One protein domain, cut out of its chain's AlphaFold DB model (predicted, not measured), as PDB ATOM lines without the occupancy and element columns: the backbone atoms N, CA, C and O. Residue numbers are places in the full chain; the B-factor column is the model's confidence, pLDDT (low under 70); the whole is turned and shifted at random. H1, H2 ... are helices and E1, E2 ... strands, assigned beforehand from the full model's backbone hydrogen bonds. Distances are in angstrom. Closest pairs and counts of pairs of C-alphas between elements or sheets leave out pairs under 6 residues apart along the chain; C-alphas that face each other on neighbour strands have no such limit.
ATOM      1  N   SER A 789      89.213 -58.164  54.327       55.97
ATOM      2  CA  SER A 789      88.784 -58.008  52.925       55.97
ATOM      3  C   SER A 789      87.334 -58.461  52.692       55.97
ATOM      4  O   SER A 789      86.587 -57.799  51.973       55.97
ATOM      5  N   ALA A 790      86.892 -59.539  53.352       70.50
ATOM      6  CA  ALA A 790      85.551 -60.097  53.157       70.50
ATOM      7  C   ALA A 790      84.430 -59.135  53.600       70.50
ATOM      8  O   ALA A 790      83.435 -58.980  52.892       70.50
ATOM      9  N   ALA A 791      84.611 -58.435  54.725       71.56
ATOM     10  CA  ALA A 791      83.623 -57.487  55.243       71.56
ATOM     11  C   ALA A 791      83.486 -56.237  54.351       71.56
ATOM     12  O   ALA A 791      82.376 -55.770  54.092       71.56
ATOM     13  N   ARG A 792      84.605 -55.721  53.818       75.56
ATOM     14  CA  ARG A 792      84.604 -54.590  52.871       75.56
ATOM     15  C   ARG A 792      83.954 -54.950  51.534       75.56
ATOM     16  O   ARG A 792      83.213 -54.135  50.986       75.56
ATOM     17  N   ILE A 793      84.202 -56.161  51.024       85.56
ATOM     18  CA  ILE A 793      83.556 -56.668  49.803       85.56
ATOM     19  C   ILE A 793      82.043 -56.796  50.020       85.56
ATOM     20  O   ILE A 793      81.274 -56.341  49.180       85.56
ATOM     21  N   ALA A 794      81.602 -57.328  51.165       85.00
ATOM     22  CA  ALA A 794      80.178 -57.450  51.479       85.00
ATOM     23  C   ALA A 794      79.450 -56.090  51.467       85.00
ATOM     24  O   ALA A 794      78.409 -55.958  50.823       85.00
ATOM     25  N   LEU A 795      80.025 -55.056  52.095       85.25
ATOM     26  CA  LEU A 795      79.447 -53.704  52.100       85.25
ATOM     27  C   LEU A 795      79.411 -53.069  50.699       85.25
ATOM     28  O   LEU A 795      78.430 -52.424  50.331       85.25
ATOM     29  N   ALA A 796      80.467 -53.255  49.903       91.50
ATOM     30  CA  ALA A 796      80.513 -52.776  48.524       91.50
ATOM     31  C   ALA A 796      79.383 -53.373  47.672       91.50
ATOM     32  O   ALA A 796      78.717 -52.656  46.925       91.50
ATOM     33  N   LEU A 797      79.139 -54.678  47.816       94.00
ATOM     34  CA  LEU A 797      78.094 -55.370  47.068       94.00
ATOM     35  C   LEU A 797      76.691 -55.009  47.546       94.00
ATOM     36  O   LEU A 797      75.782 -54.959  46.724       94.00
ATOM     37  N   GLN A 798      76.510 -54.679  48.824       93.56
ATOM     38  CA  GLN A 798      75.247 -54.125  49.307       93.56
ATOM     39  C   GLN A 798      74.918 -52.794  48.606       93.56
ATOM     40  O   GLN A 798      73.853 -52.662  48.008       93.56
ATOM     41  N   LEU A 799      75.859 -51.840  48.592       91.62
ATOM     42  CA  LEU A 799      75.672 -50.541  47.927       91.62
ATOM     43  C   LEU A 799      75.455 -50.678  46.410       91.62
ATOM     44  O   LEU A 799      74.740 -49.881  45.808       91.62
ATOM     45  N   TRP A 800      76.057 -51.692  45.783       95.75
ATOM     46  CA  TRP A 800      75.799 -52.030  44.382       95.75
ATOM     47  C   TRP A 800      74.346 -52.462  44.136       95.75
ATOM     48  O   TRP A 800      73.752 -52.071  43.128       95.75
ATOM     49  N   GLN A 801      73.769 -53.259  45.043       94.50
ATOM     50  CA  GLN A 801      72.374 -53.704  44.933       94.50
ATOM     51  C   GLN A 801      71.373 -52.575  45.190       94.50
ATOM     52  O   GLN A 801      70.311 -52.564  44.578       94.50
ATOM     53  N   GLU A 802      71.725 -51.614  46.044       93.69
ATOM     54  CA  GLU A 802      70.916 -50.415  46.310       93.69
ATOM     55  C   GLU A 802      70.940 -49.404  45.142       93.69
ATOM     56  O   GLU A 802      70.068 -48.539  45.045       93.69
ATOM     57  N   ALA A 803      71.923 -49.496  44.237       94.38
ATOM     58  CA  ALA A 803      72.053 -48.605  43.087       94.38
ATOM     59  C   ALA A 803      71.097 -48.987  41.936       94.38
ATOM     60  O   ALA A 803      70.907 -50.163  41.622       94.38
ATOM     61  N   GLY A 804      70.533 -47.976  41.269       90.62
ATOM     62  CA  GLY A 804      69.579 -48.119  40.165       90.62
ATOM     63  C   GLY A 804      70.174 -47.831  38.782       90.62
ATOM     64  O   GLY A 804      71.384 -47.663  38.621       90.62
ATOM     65  N   SER A 805      69.311 -47.763  37.763       90.38
ATOM     66  CA  SER A 805      69.713 -47.434  36.386       90.38
ATOM     67  C   SER A 805      70.390 -46.062  36.303       90.38
ATOM     68  O   SER A 805      70.011 -45.127  37.002       90.38
ATOM     69  N   LEU A 806      71.374 -45.939  35.411       89.38
ATOM     70  CA  LEU A 806      72.034 -44.668  35.122       89.38
ATOM     71  C   LEU A 806      71.127 -43.716  34.316       89.38
ATOM     72  O   LEU A 806      71.241 -42.499  34.462       89.38
ATOM     73  N   ALA A 807      70.227 -44.245  33.481       86.44
ATOM     74  CA  ALA A 807      69.400 -43.451  32.572       86.44
ATOM     75  C   ALA A 807      68.482 -42.470  33.325       86.44
ATOM     76  O   ALA A 807      67.833 -42.840  34.299       86.44
ATOM     77  N   GLY A 808      68.427 -41.215  32.867       85.06
ATOM     78  CA  GLY A 808      67.606 -40.163  33.482       85.06
ATOM     79  C   GLY A 808      68.126 -39.629  34.825       85.06
ATOM     80  O   GLY A 808      67.413 -38.885  35.494       85.06
ATOM     81  N   THR A 809      69.345 -39.989  35.238       92.38
ATOM     82  CA  THR A 809      69.941 -39.542  36.510       92.38
ATOM     83  C   THR A 809      70.988 -38.445  36.317       92.38
ATOM     84  O   THR A 809      71.480 -38.221  35.209       92.38
ATOM     85  N   LEU A 810      71.406 -37.811  37.422       90.31
ATOM     86  CA  LEU A 810      72.548 -36.884  37.431       90.31
ATOM     87  C   LEU A 810      73.822 -37.532  36.870       90.31
ATOM     88  O   LEU A 810      74.620 -36.852  36.237       90.31
ATOM     89  N   GLY A 811      73.990 -38.846  37.051       90.69
ATOM     90  CA  GLY A 811      75.120 -39.587  36.500       90.69
ATOM     91  C   GLY A 811      75.119 -39.654  34.971       90.69
ATOM     92  O   GLY A 811      76.159 -39.438  34.356       90.69
ATOM     93  N   ALA A 812      73.962 -39.903  34.342       90.69
ATOM     94  CA  ALA A 812      73.853 -39.877  32.879       90.69
ATOM     95  C   ALA A 812      74.123 -38.478  32.321       90.69
ATOM     96  O   ALA A 812      74.854 -38.342  31.342       90.69
ATOM     97  N   ARG A 813      73.583 -37.446  32.985       90.94
ATOM     98  CA  ARG A 813      73.835 -36.050  32.625       90.94
ATOM     99  C   ARG A 813      75.323 -35.713  32.703       90.94
ATOM    100  O   ARG A 813      75.871 -35.173  31.753       90.94
ATOM    101  N   TYR A 814      75.985 -36.106  33.790       92.94
ATOM    102  CA  TYR A 814      77.420 -35.908  33.975       92.94
ATOM    103  C   TYR A 814      78.249 -36.553  32.851       92.94
ATOM    104  O   TYR A 814      79.106 -35.898  32.257       92.94
ATOM    105  N   LEU A 815      77.984 -37.819  32.506       92.00
ATOM    106  CA  LEU A 815      78.740 -38.488  31.441       92.00
ATOM    107  C   LEU A 815      78.516 -37.833  30.069       92.00
ATOM    108  O   LEU A 815      79.482 -37.640  29.332       92.00
ATOM    109  N   ALA A 816      77.273 -37.475  29.735       90.62
ATOM    110  CA  ALA A 816      76.932 -36.923  28.426       90.62
ATOM    111  C   ALA A 816      77.315 -35.442  28.276       90.62
ATOM    112  O   ALA A 816      78.038 -35.081  27.350       90.62
ATOM    113  N   GLU A 817      76.847 -34.589  29.188       88.56
ATOM    114  CA  GLU A 817      76.954 -33.129  29.073       88.56
ATOM    115  C   GLU A 817      78.291 -32.596  29.600       88.56
ATOM    116  O   GLU A 817      78.833 -31.650  29.038       88.56
ATOM    117  N   THR A 818      78.852 -33.199  30.655       87.56
ATOM    118  CA  THR A 818      80.117 -32.729  31.255       87.56
ATOM    119  C   THR A 818      81.340 -33.429  30.669       87.56
ATOM    120  O   THR A 818      82.390 -32.811  30.518       87.56
ATOM    121  N   ARG A 819      81.232 -34.726  30.360       89.25
ATOM    122  CA  ARG A 819      82.360 -35.559  29.901       89.25
ATOM    123  C   ARG A 819      82.297 -35.945  28.420       89.25
ATOM    124  O   ARG A 819      83.172 -36.678  27.968       89.25
ATOM    125  N   GLY A 820      81.290 -35.477  27.676       87.19
ATOM    126  CA  GLY A 820      81.177 -35.658  26.223       87.19
ATOM    127  C   GLY A 820      80.963 -37.105  25.751       87.19
ATOM    128  O   GLY A 820      81.061 -37.387  24.555       87.19
ATOM    129  N   ILE A 821      80.672 -38.041  26.658       91.25
ATOM    130  CA  ILE A 821      80.525 -39.468  26.345       91.25
ATOM    131  C   ILE A 821      79.219 -39.679  25.576       91.25
ATOM    132  O   ILE A 821      78.164 -39.200  25.994       91.25
ATOM    133  N   ASP A 822      79.266 -40.406  24.454       88.44
ATOM    134  CA  ASP A 822      78.035 -40.778  23.748       88.44
ATOM    135  C   ASP A 822      77.355 -41.940  24.475       88.44
ATOM    136  O   ASP A 822      77.661 -43.116  24.266       88.44
ATOM    137  N   ILE A 823      76.416 -41.600  25.359       86.75
ATOM    138  CA  ILE A 823      75.673 -42.589  26.141       86.75
ATOM    139  C   ILE A 823      74.787 -43.501  25.272       86.75
ATOM    140  O   ILE A 823      74.371 -44.552  25.757       86.75
ATOM    141  N   THR A 824      74.516 -43.145  24.006       83.81
ATOM    142  CA  THR A 824      73.737 -43.980  23.070       83.81
ATOM    143  C   THR A 824      74.547 -45.144  22.496       83.81
ATOM    144  O   THR A 824      73.964 -46.139  22.076       83.81
ATOM    145  N   GLN A 825      75.881 -45.055  22.543       84.19
ATOM    146  CA  GLN A 825      76.816 -46.099  22.105       84.19
ATOM    147  C   GLN A 825      77.210 -47.068  23.237       84.19
ATOM    148  O   GLN A 825      77.998 -47.993  23.031       84.19
ATOM    149  N   LEU A 826      76.693 -46.870  24.455       84.94
ATOM    150  CA  LEU A 826      76.939 -47.790  25.564       84.94
ATOM    151  C   LEU A 826      76.236 -49.128  25.325       84.94
ATOM    152  O   LEU A 826      75.145 -49.195  24.764       84.94
ATOM    153  N   SER A 827      76.849 -50.211  25.806       77.44
ATOM    154  CA  SER A 827      76.267 -51.551  25.718       77.44
ATOM    155  C   SER A 827      74.847 -51.598  26.319       77.44
ATOM    156  O   SER A 827      74.639 -51.066  27.412       77.44
ATOM    157  N   PRO A 828      73.876 -52.309  25.710       75.38
ATOM    158  CA  PRO A 828      72.556 -52.521  26.317       75.38
ATOM    159  C   PRO A 828      72.620 -53.140  27.729       75.38
ATOM    160  O   PRO A 828      71.749 -52.906  28.571       75.38
ATOM    161  N   SER A 829      73.687 -53.890  28.032       80.69
ATOM    162  CA  SER A 829      73.947 -54.481  29.350       80.69
ATOM    163  C   SER A 829      74.755 -53.584  30.299       80.69
ATOM    164  O   SER A 829      75.173 -54.051  31.358       80.69
ATOM    165  N   ILE A 830      74.969 -52.301  29.978       86.94
ATOM    166  CA  ILE A 830      75.814 -51.402  30.785       86.94
ATOM    167  C   ILE A 830      75.322 -51.263  32.233       86.94
ATOM    168  O   ILE A 830      76.133 -51.110  33.138       86.94
ATOM    169  N   HIS A 831      74.018 -51.426  32.487       86.50
ATOM    170  CA  HIS A 831      73.417 -51.423  33.830       86.50
ATOM    171  C   HIS A 831      73.913 -52.569  34.746       86.50
ATOM    172  O   HIS A 831      73.738 -52.524  35.969       86.50
ATOM    173  N   GLY A 832      74.528 -53.605  34.166       87.31
ATOM    174  CA  GLY A 832      75.218 -54.679  34.883       87.31
ATOM    175  C   GLY A 832      76.622 -54.299  35.371       87.31
ATOM    176  O   GLY A 832      77.224 -55.064  36.123       87.31
ATOM    177  N   VAL A 833      77.133 -53.129  34.967       92.62
ATOM    178  CA  VAL A 833      78.503 -52.663  35.242       92.62
ATOM    179  C   VAL A 833      78.533 -51.241  35.807       92.62
ATOM    180  O   VAL A 833      79.297 -50.991  36.732       92.62
ATOM    181  N   LEU A 834      77.676 -50.338  35.322       94.50
ATOM    182  CA  LEU A 834      77.512 -48.962  35.794       94.50
ATOM    183  C   LEU A 834      76.071 -48.701  36.246       94.50
ATOM    184  O   LEU A 834      75.114 -48.976  35.524       94.50
ATOM    185  N   ARG A 835      75.924 -48.126  37.437       96.38
ATOM    186  CA  ARG A 835      74.653 -47.772  38.080       96.38
ATOM    187  C   ARG A 835      74.736 -46.387  38.713       96.38
ATOM    188  O   ARG A 835      75.813 -45.802  38.810       96.38
ATOM    189  N   PHE A 836      73.604 -45.871  39.175       96.31
ATOM    190  CA  PHE A 836      73.538 -44.619  39.920       96.31
ATOM    191  C   PHE A 836      72.935 -44.836  41.307       96.31
ATOM    192  O   PHE A 836      71.890 -45.471  41.450       96.31
ATOM    193  N   HIS A 837      73.583 -44.291  42.334       95.62
ATOM    194  CA  HIS A 837      73.123 -44.356  43.715       95.62
ATOM    195  C   HIS A 837      72.902 -42.931  44.255       95.62
ATOM    196  O   HIS A 837      73.879 -42.208  44.437       95.62
ATOM    197  N   PRO A 838      71.664 -42.508  44.576       91.75
ATOM    198  CA  PRO A 838      71.357 -41.109  44.904       91.75
ATOM    199  C   PRO A 838      71.896 -40.640  46.268       91.75
ATOM    200  O   PRO A 838      72.054 -39.444  46.480       91.75
ATOM    201  N   SER A 839      72.178 -41.563  47.198       90.88
ATOM    202  CA  SER A 839      72.672 -41.248  48.553       90.88
ATOM    203  C   SER A 839      73.758 -42.229  49.028       90.88
ATOM    204  O   SER A 839      73.614 -42.927  50.035       90.88
ATOM    205  N   CYS A 840      74.819 -42.376  48.233       89.00
ATOM    206  CA  CYS A 840      75.880 -43.355  48.464       89.00
ATOM    207  C   CYS A 840      76.835 -42.851  49.546       89.00
ATOM    208  O   CYS A 840      77.201 -41.677  49.551       89.00
ATOM    209  N   ILE A 841      77.266 -43.733  50.448       80.88
ATOM    210  CA  ILE A 841      78.328 -43.398  51.401       80.88
ATOM    211  C   ILE A 841      79.600 -43.076  50.604       80.88
ATOM    212  O   ILE A 841      80.005 -43.876  49.764       80.88
ATOM    213  N   PHE A 842      80.231 -41.935  50.874       80.06
ATOM    214  CA  PHE A 842      81.407 -41.421  50.171       80.06
ATOM    215  C   PHE A 842      82.292 -40.640  51.169       80.06
ATOM    216  O   PHE A 842      81.781 -39.861  51.971       80.06
ATOM    217  N   GLY A 843      83.607 -40.887  51.199       67.50
ATOM    218  CA  GLY A 843      84.518 -40.265  52.178       67.50
ATOM    219  C   GLY A 843      84.313 -40.719  53.637       67.50
ATOM    220  O   GLY A 843      84.030 -41.890  53.903       67.50
ATOM    221  N   THR A 844      84.442 -39.794  54.597       57.41
ATOM    222  CA  THR A 844      84.345 -39.981  56.069       57.41
ATOM    223  C   THR A 844      82.920 -40.264  56.580       57.41
ATOM    224  O   THR A 844      82.542 -39.855  57.675       57.41
ATOM    225  N   ARG A 845      82.136 -41.031  55.810       53.84
ATOM    226  CA  ARG A 845      80.711 -41.366  56.015       53.84
ATOM    227  C   ARG A 845      79.690 -40.287  55.617       53.84
ATOM    228  O   ARG A 845      78.521 -40.422  55.973       53.84
ATOM    229  N   ALA A 846      80.080 -39.281  54.836       69.12
ATOM    230  CA  ALA A 846      79.123 -38.398  54.162       69.12
ATOM    231  C   ALA A 846      78.342 -39.166  53.074       69.12
ATOM    232  O   ALA A 846      78.794 -40.214  52.603       69.12
ATOM    233  N   ARG A 847      77.151 -38.688  52.686       85.38
ATOM    234  CA  ARG A 847      76.330 -39.315  51.635       85.38
ATOM    235  C   ARG A 847      76.153 -38.377  50.447       85.38
ATOM    236  O   ARG A 847      75.671 -37.264  50.620       85.38
ATOM    237  N   HIS A 848      76.494 -38.863  49.256       89.88
ATOM    238  CA  HIS A 848      76.441 -38.107  48.004       89.88
ATOM    239  C   HIS A 848      75.815 -38.943  46.878       89.88
ATOM    240  O   HIS A 848      75.900 -40.175  46.912       89.88
ATOM    241  N   PRO A 849      75.197 -38.316  45.864       94.31
ATOM    242  CA  PRO A 849      74.876 -39.003  44.621       94.31
ATOM    243  C   PRO A 849      76.155 -39.535  43.961       94.31
ATOM    244  O   PRO A 849      77.116 -38.793  43.788       94.31
ATOM    245  N   CYS A 850      76.189 -40.813  43.586       96.44
ATOM    246  CA  CYS A 850      77.362 -41.436  42.973       96.44
ATOM    247  C   CYS A 850      76.997 -42.217  41.712       96.44
ATOM    248  O   CYS A 850      76.029 -42.979  41.706       96.44
ATOM    249  N   ILE A 851      77.846 -42.131  40.687       96.44
ATOM    250  CA  ILE A 851      77.943 -43.196  39.680       96.44
ATOM    251  C   ILE A 851      78.720 -44.339  40.331       96.44
ATOM    252  O   ILE A 851      79.827 -44.130  40.826       96.44
ATOM    253  N   VAL A 852      78.144 -45.534  40.360       96.81
ATOM    254  CA  VAL A 852      78.742 -46.729  40.961       96.81
ATOM    255  C   VAL A 852      79.097 -47.706  39.849       96.81
ATOM    256  O   VAL A 852      78.258 -48.019  39.012       96.81
ATOM    257  N   ALA A 853      80.331 -48.192  39.848       96.69
ATOM    258  CA  ALA A 853      80.866 -49.138  38.886       96.69
ATOM    259  C   ALA A 853      81.281 -50.430  39.590       96.69
ATOM    260  O   ALA A 853      82.017 -50.384  40.576       96.69
ATOM    261  N   LEU A 854      80.827 -51.581  39.107       97.00
ATOM    262  CA  LEU A 854      81.167 -52.867  39.708       97.00
ATOM    263  C   LEU A 854      82.597 -53.276  39.331       97.00
ATOM    264  O   LEU A 854      82.909 -53.450  38.153       97.00
ATOM    265  N   MET A 855      83.451 -53.459  40.339       96.38
ATOM    266  CA  MET A 855      84.810 -53.969  40.161       96.38
ATOM    267  C   MET A 855      84.803 -55.494  40.192       96.38
ATOM    268  O   MET A 855      84.157 -56.112  41.046       96.38
ATOM    269  N   ARG A 856      85.553 -56.098  39.274       94.44
ATOM    270  CA  ARG A 856      85.700 -57.546  39.154       94.44
ATOM    271  C   ARG A 856      87.158 -57.942  39.070       94.44
ATOM    272  O   ARG A 856      88.015 -57.187  38.615       94.44
ATOM    273  N   ASP A 857      87.424 -59.170  39.475       92.81
ATOM    274  CA  ASP A 857      88.701 -59.809  39.242       92.81
ATOM    275  C   ASP A 857      88.915 -59.978  37.721       92.81
ATOM    276  O   ASP A 857      88.024 -60.486  37.022       92.81
ATOM    277  N   PRO A 858      90.055 -59.529  37.168       89.88
ATOM    278  CA  PRO A 858      90.274 -59.536  35.724       89.88
ATOM    279  C   PRO A 858      90.266 -60.954  35.135       89.88
ATOM    280  O   PRO A 858      89.832 -61.114  33.996       89.88
ATOM    281  N   VAL A 859      90.656 -61.973  35.913       88.69
ATOM    282  CA  VAL A 859      90.770 -63.368  35.460       88.69
ATOM    283  C   VAL A 859      89.514 -64.172  35.787       88.69
ATOM    284  O   VAL A 859      88.947 -64.813  34.909       88.69
ATOM    285  N   THR A 860      89.067 -64.147  37.042       90.12
ATOM    286  CA  THR A 860      87.978 -65.020  37.525       90.12
ATOM    287  C   THR A 860      86.585 -64.425  37.351       90.12
ATOM    288  O   THR A 860      85.594 -65.114  37.573       90.12
ATOM    289  N   ASP A 861      86.498 -63.141  37.001       90.00
ATOM    290  CA  ASP A 861      85.258 -62.362  36.918       90.00
ATOM    291  C   ASP A 861      84.474 -62.223  38.237       90.00
ATOM    292  O   ASP A 861      83.412 -61.594  38.277       90.00
ATOM    293  N   ALA A 862      85.009 -62.739  39.348       92.31
ATOM    294  CA  ALA A 862      84.394 -62.619  40.660       92.31
ATOM    295  C   ALA A 862      84.282 -61.140  41.077       92.31
ATOM    296  O   ALA A 862      85.225 -60.372  40.864       92.31
ATOM    297  N   PRO A 863      83.160 -60.711  41.684       93.94
ATOM    298  CA  PRO A 863      83.010 -59.343  42.159       93.94
ATOM    299  C   PRO A 863      83.987 -59.054  43.306       93.94
ATOM    300  O   PRO A 863      84.053 -59.799  44.283       93.94
ATOM    301  N   THR A 864      84.736 -57.957  43.199       93.38
ATOM    302  CA  THR A 864      85.759 -57.573  44.186       93.38
ATOM    303  C   THR A 864      85.416 -56.292  44.933       93.38
ATOM    304  O   THR A 864      86.011 -56.021  45.970       93.38
ATOM    305  N   GLY A 865      84.446 -55.510  44.464       95.31
ATOM    306  CA  GLY A 865      84.010 -54.285  45.128       95.31
ATOM    307  C   GLY A 865      83.292 -53.335  44.178       95.31
ATOM    308  O   GLY A 865      82.849 -53.740  43.107       95.31
ATOM    309  N   ILE A 866      83.205 -52.061  44.551       95.81
ATOM    310  CA  ILE A 866      82.668 -50.987  43.710       95.81
ATOM    311  C   ILE A 866      83.631 -49.805  43.613       95.81
ATOM    312  O   ILE A 866      84.286 -49.443  44.588       95.81
ATOM    313  N   HIS A 867      83.667 -49.160  42.455       96.31
ATOM    314  CA  HIS A 867      84.281 -47.856  42.248       96.31
ATOM    315  C   HIS A 867      83.178 -46.798  42.151       96.31
ATOM    316  O   HIS A 867      82.195 -46.987  41.446       96.31
ATOM    317  N   ARG A 868      83.305 -45.690  42.875       94.50
ATOM    318  CA  ARG A 868      82.274 -44.649  42.978       94.50
ATOM    319  C   ARG A 868      82.832 -43.332  42.462       94.50
ATOM    320  O   ARG A 868      83.899 -42.928  42.904       94.50
ATOM    321  N   ILE A 869      82.107 -42.656  41.582       94.88
ATOM    322  CA  ILE A 869      82.361 -41.264  41.190       94.88
ATOM    323  C   ILE A 869      81.308 -40.424  41.908       94.88
ATOM    324  O   ILE A 869      80.123 -40.532  41.590       94.88
ATOM    325  N   GLY A 870      81.719 -39.672  42.929       93.00
ATOM    326  CA  GLY A 870      80.835 -38.813  43.715       93.00
ATOM    327  C   GLY A 870      80.497 -37.535  42.965       93.00
ATOM    328  O   GLY A 870      81.379 -36.928  42.362       93.00
ATOM    329  N   LEU A 871      79.231 -37.134  43.012       93.06
ATOM    330  CA  LEU A 871      78.717 -35.904  42.426       93.06
ATOM    331  C   LEU A 871      78.124 -35.015  43.524       93.06
ATOM    332  O   LEU A 871      77.582 -35.509  44.515       93.06
ATOM    333  N   ASP A 872      78.198 -33.701  43.348       88.44
ATOM    334  CA  ASP A 872      77.390 -32.769  44.127       88.44
ATOM    335  C   ASP A 872      75.926 -32.765  43.635       88.44
ATOM    336  O   ASP A 872      75.569 -33.397  42.637       88.44
ATOM    337  N   LEU A 873      75.047 -32.046  44.340       84.81
ATOM    338  CA  LEU A 873      73.624 -31.960  43.975       84.81
ATOM    339  C   LEU A 873      73.375 -31.217  42.650       84.81
ATOM    340  O   LEU A 873      72.279 -31.304  42.099       84.81
ATOM    341  N   THR A 874      74.375 -30.508  42.125       83.12
ATOM    342  CA  THR A 874      74.304 -29.818  40.830       83.12
ATOM    343  C   THR A 874      74.817 -30.689  39.677       83.12
ATOM    344  O   THR A 874      74.535 -30.403  38.513       83.12
ATOM    345  N   GLY A 875      75.458 -31.821  39.984       80.19
ATOM    346  CA  GLY A 875      75.988 -32.782  39.022       80.19
ATOM    347  C   GLY A 875      77.474 -32.607  38.704       80.19
ATOM    348  O   GLY A 875      77.950 -33.263  37.780       80.19
ATOM    349  N   ASN A 876      78.215 -31.777  39.448       83.94
ATOM    350  CA  ASN A 876      79.669 -31.683  39.299       83.94
ATOM    351  C   ASN A 876      80.362 -32.813  40.058       83.94
ATOM    352  O   ASN A 876      79.916 -33.224  41.129       83.94
ATOM    353  N   LYS A 877      81.485 -33.296  39.522       89.75
ATOM    354  CA  LYS A 877      82.306 -34.322  40.167       89.75
ATOM    355  C   LYS A 877      82.959 -33.779  41.439       89.75
ATOM    356  O   LYS A 877      83.638 -32.761  41.401       89.75
ATOM    357  N   LEU A 878      82.770 -34.505  42.537       86.12
ATOM    358  CA  LEU A 878      83.450 -34.287  43.810       86.12
ATOM    359  C   LEU A 878      84.816 -34.971  43.796       86.12
ATOM    360  O   LEU A 878      85.844 -34.312  43.853       86.12
ATOM    361  N   ASP A 879      84.811 -36.302  43.706       85.38
ATOM    362  CA  ASP A 879      86.011 -37.139  43.677       85.38
ATOM    363  C   ASP A 879      85.651 -38.565  43.196       85.38
ATOM    364  O   ASP A 879      84.485 -38.866  42.908       85.38
ATOM    365  N   ARG A 880      86.626 -39.476  43.142       87.25
ATOM    366  CA  ARG A 880      86.450 -40.910  42.869       87.25
ATOM    367  C   ARG A 880      87.012 -41.778  44.002       87.25
ATOM    368  O   ARG A 880      88.108 -41.540  44.489       87.25
ATOM    369  N   MET A 881      86.279 -42.811  44.421       89.06
ATOM    370  CA  MET A 881      86.682 -43.707  45.517       89.06
ATOM    371  C   MET A 881      86.266 -45.160  45.279       89.06
ATOM    372  O   MET A 881      85.099 -45.448  45.007       89.06
ATOM    373  N   ALA A 882      87.174 -46.103  45.524       89.12
ATOM    374  CA  ALA A 882      86.865 -47.532  45.556       89.12
ATOM    375  C   ALA A 882      86.402 -48.000  46.953       89.12
ATOM    376  O   ALA A 882      86.701 -47.371  47.969       89.12
ATOM    377  N   LEU A 883      85.637 -49.089  47.010       86.81
ATOM    378  CA  LEU A 883      85.271 -49.816  48.227       86.81
ATOM    379  C   LEU A 883      85.291 -51.319  47.929       86.81
ATOM    380  O   LEU A 883      84.628 -51.765  46.997       86.81
ATOM    381  N   GLY A 884      86.036 -52.092  48.717       87.25
ATOM    382  CA  GLY A 884      86.314 -53.510  48.459       87.25
ATOM    383  C   GLY A 884      87.770 -53.732  48.039       87.25
ATOM    384  O   GLY A 884      88.626 -52.891  48.296       87.25
ATOM    385  N   ARG A 885      88.056 -54.873  47.413       89.69
ATOM    386  CA  ARG A 885      89.362 -55.196  46.828       89.69
ATOM    387  C   ARG A 885      89.447 -54.608  45.417       89.69
ATOM    388  O   ARG A 885      88.538 -54.814  44.609       89.69
ATOM    389  N   MET A 886      90.536 -53.900  45.117       87.44
ATOM    390  CA  MET A 886      90.745 -53.306  43.795       87.44
ATOM    391  C   MET A 886      90.686 -54.382  42.700       87.44
ATOM    392  O   MET A 886      91.202 -55.487  42.870       87.44
TER     393      MET A 886
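Overview. This is residues 789 to 886 of the 998 residues of an uncharacterized protein of Bradyrhizobium sp. CCBAU 051011 (UniProt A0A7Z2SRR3). A strongly twisted sheet of four strands, E1 to E4, makes the core, with the long helix H1 over one face and the short helix H2 over the other face. E1 and E2 bend sharply, and the far end of their hairpin folds back so that Phe 842 comes near E3 and E4, while residues 819 to 833 make a long loop from H2 to E1. The printed part has 98 residues, with two named helices and four named strands in the order H1 H2 E1 E2 E3 E4. The sheet has the order E1, E2, E3, E4, antiparallel throughout, and the class is mixed, helices and strands. The whole is compact, with a radius of gyration of the C-alphas of 13.1 A and spans of 37 by 31 by 18 A.

Along the chain. H1, residues 789 to 802, begins at C-alpha 789 (88.784, -58.008, 52.925) and is 20.5 A long. H2, residues 810 to 818, is 10.6 A long. E1, residues 834 to 842, begins at C-alpha 834 (77.512, -48.962, 35.794), spans 16.7 A and bends by 96 degrees at residue 839. E2, residues 846 to 856, spans 25.2 A and bends by 88 degrees at residue 849. E3, residues 863 to 871, spans 23.8 A. E4, residues 877 to 884, spans 21.3 A and ends at C-alpha 884 (86.314, -53.510, 48.459).

Arrangement. The strands form a meander, each the antiparallel neighbour of the one before, with E1 and E4 as edge strands. In the hairpin of E1 and E2, N 837 and O 850 are 2.8 A apart, within hydrogen-bond range. In the hairpin of E2 and E3, N 853 and O 867 are 2.7 A apart, and in that of E3 and E4, N 868 and O 881 are 2.8 A apart, both within hydrogen-bond range. The closest C-alphas of E1 and E4 are those of Phe 842 and Met 881, 7.4 A apart. H1 and H2 are on opposite faces of the sheet, three layers with helices on both faces. The closest C-alphas of H1 and E4 are those of Ile 793 and Gly 884, 4.4 A apart; those of H1 and E3 are of Ala 796 and Gly 865, 5.1 A apart. H2 has a height over the sheet of 9.7 A, lies over E2 and E3, and runs across the strands, at 74 degrees to E2 on the local plane. The closest C-alphas of H2 and E2 are those of Gly 811 and Ile 851, 5.6 A apart. H1 and H2 are apart. In H1 and H2 every O i to N i+4 pair is within hydrogen-bond range.

Size, cuts and confidence. The two C-alphas farthest apart, those of Thr 860 and Thr 874, are 37.9 A apart. The printed part has no cut. The link from H2 to E1, 15 residues, is long. The mean pLDDT of the printed part is 87.8, and residue 789 and residues 843 to 846 are under 70.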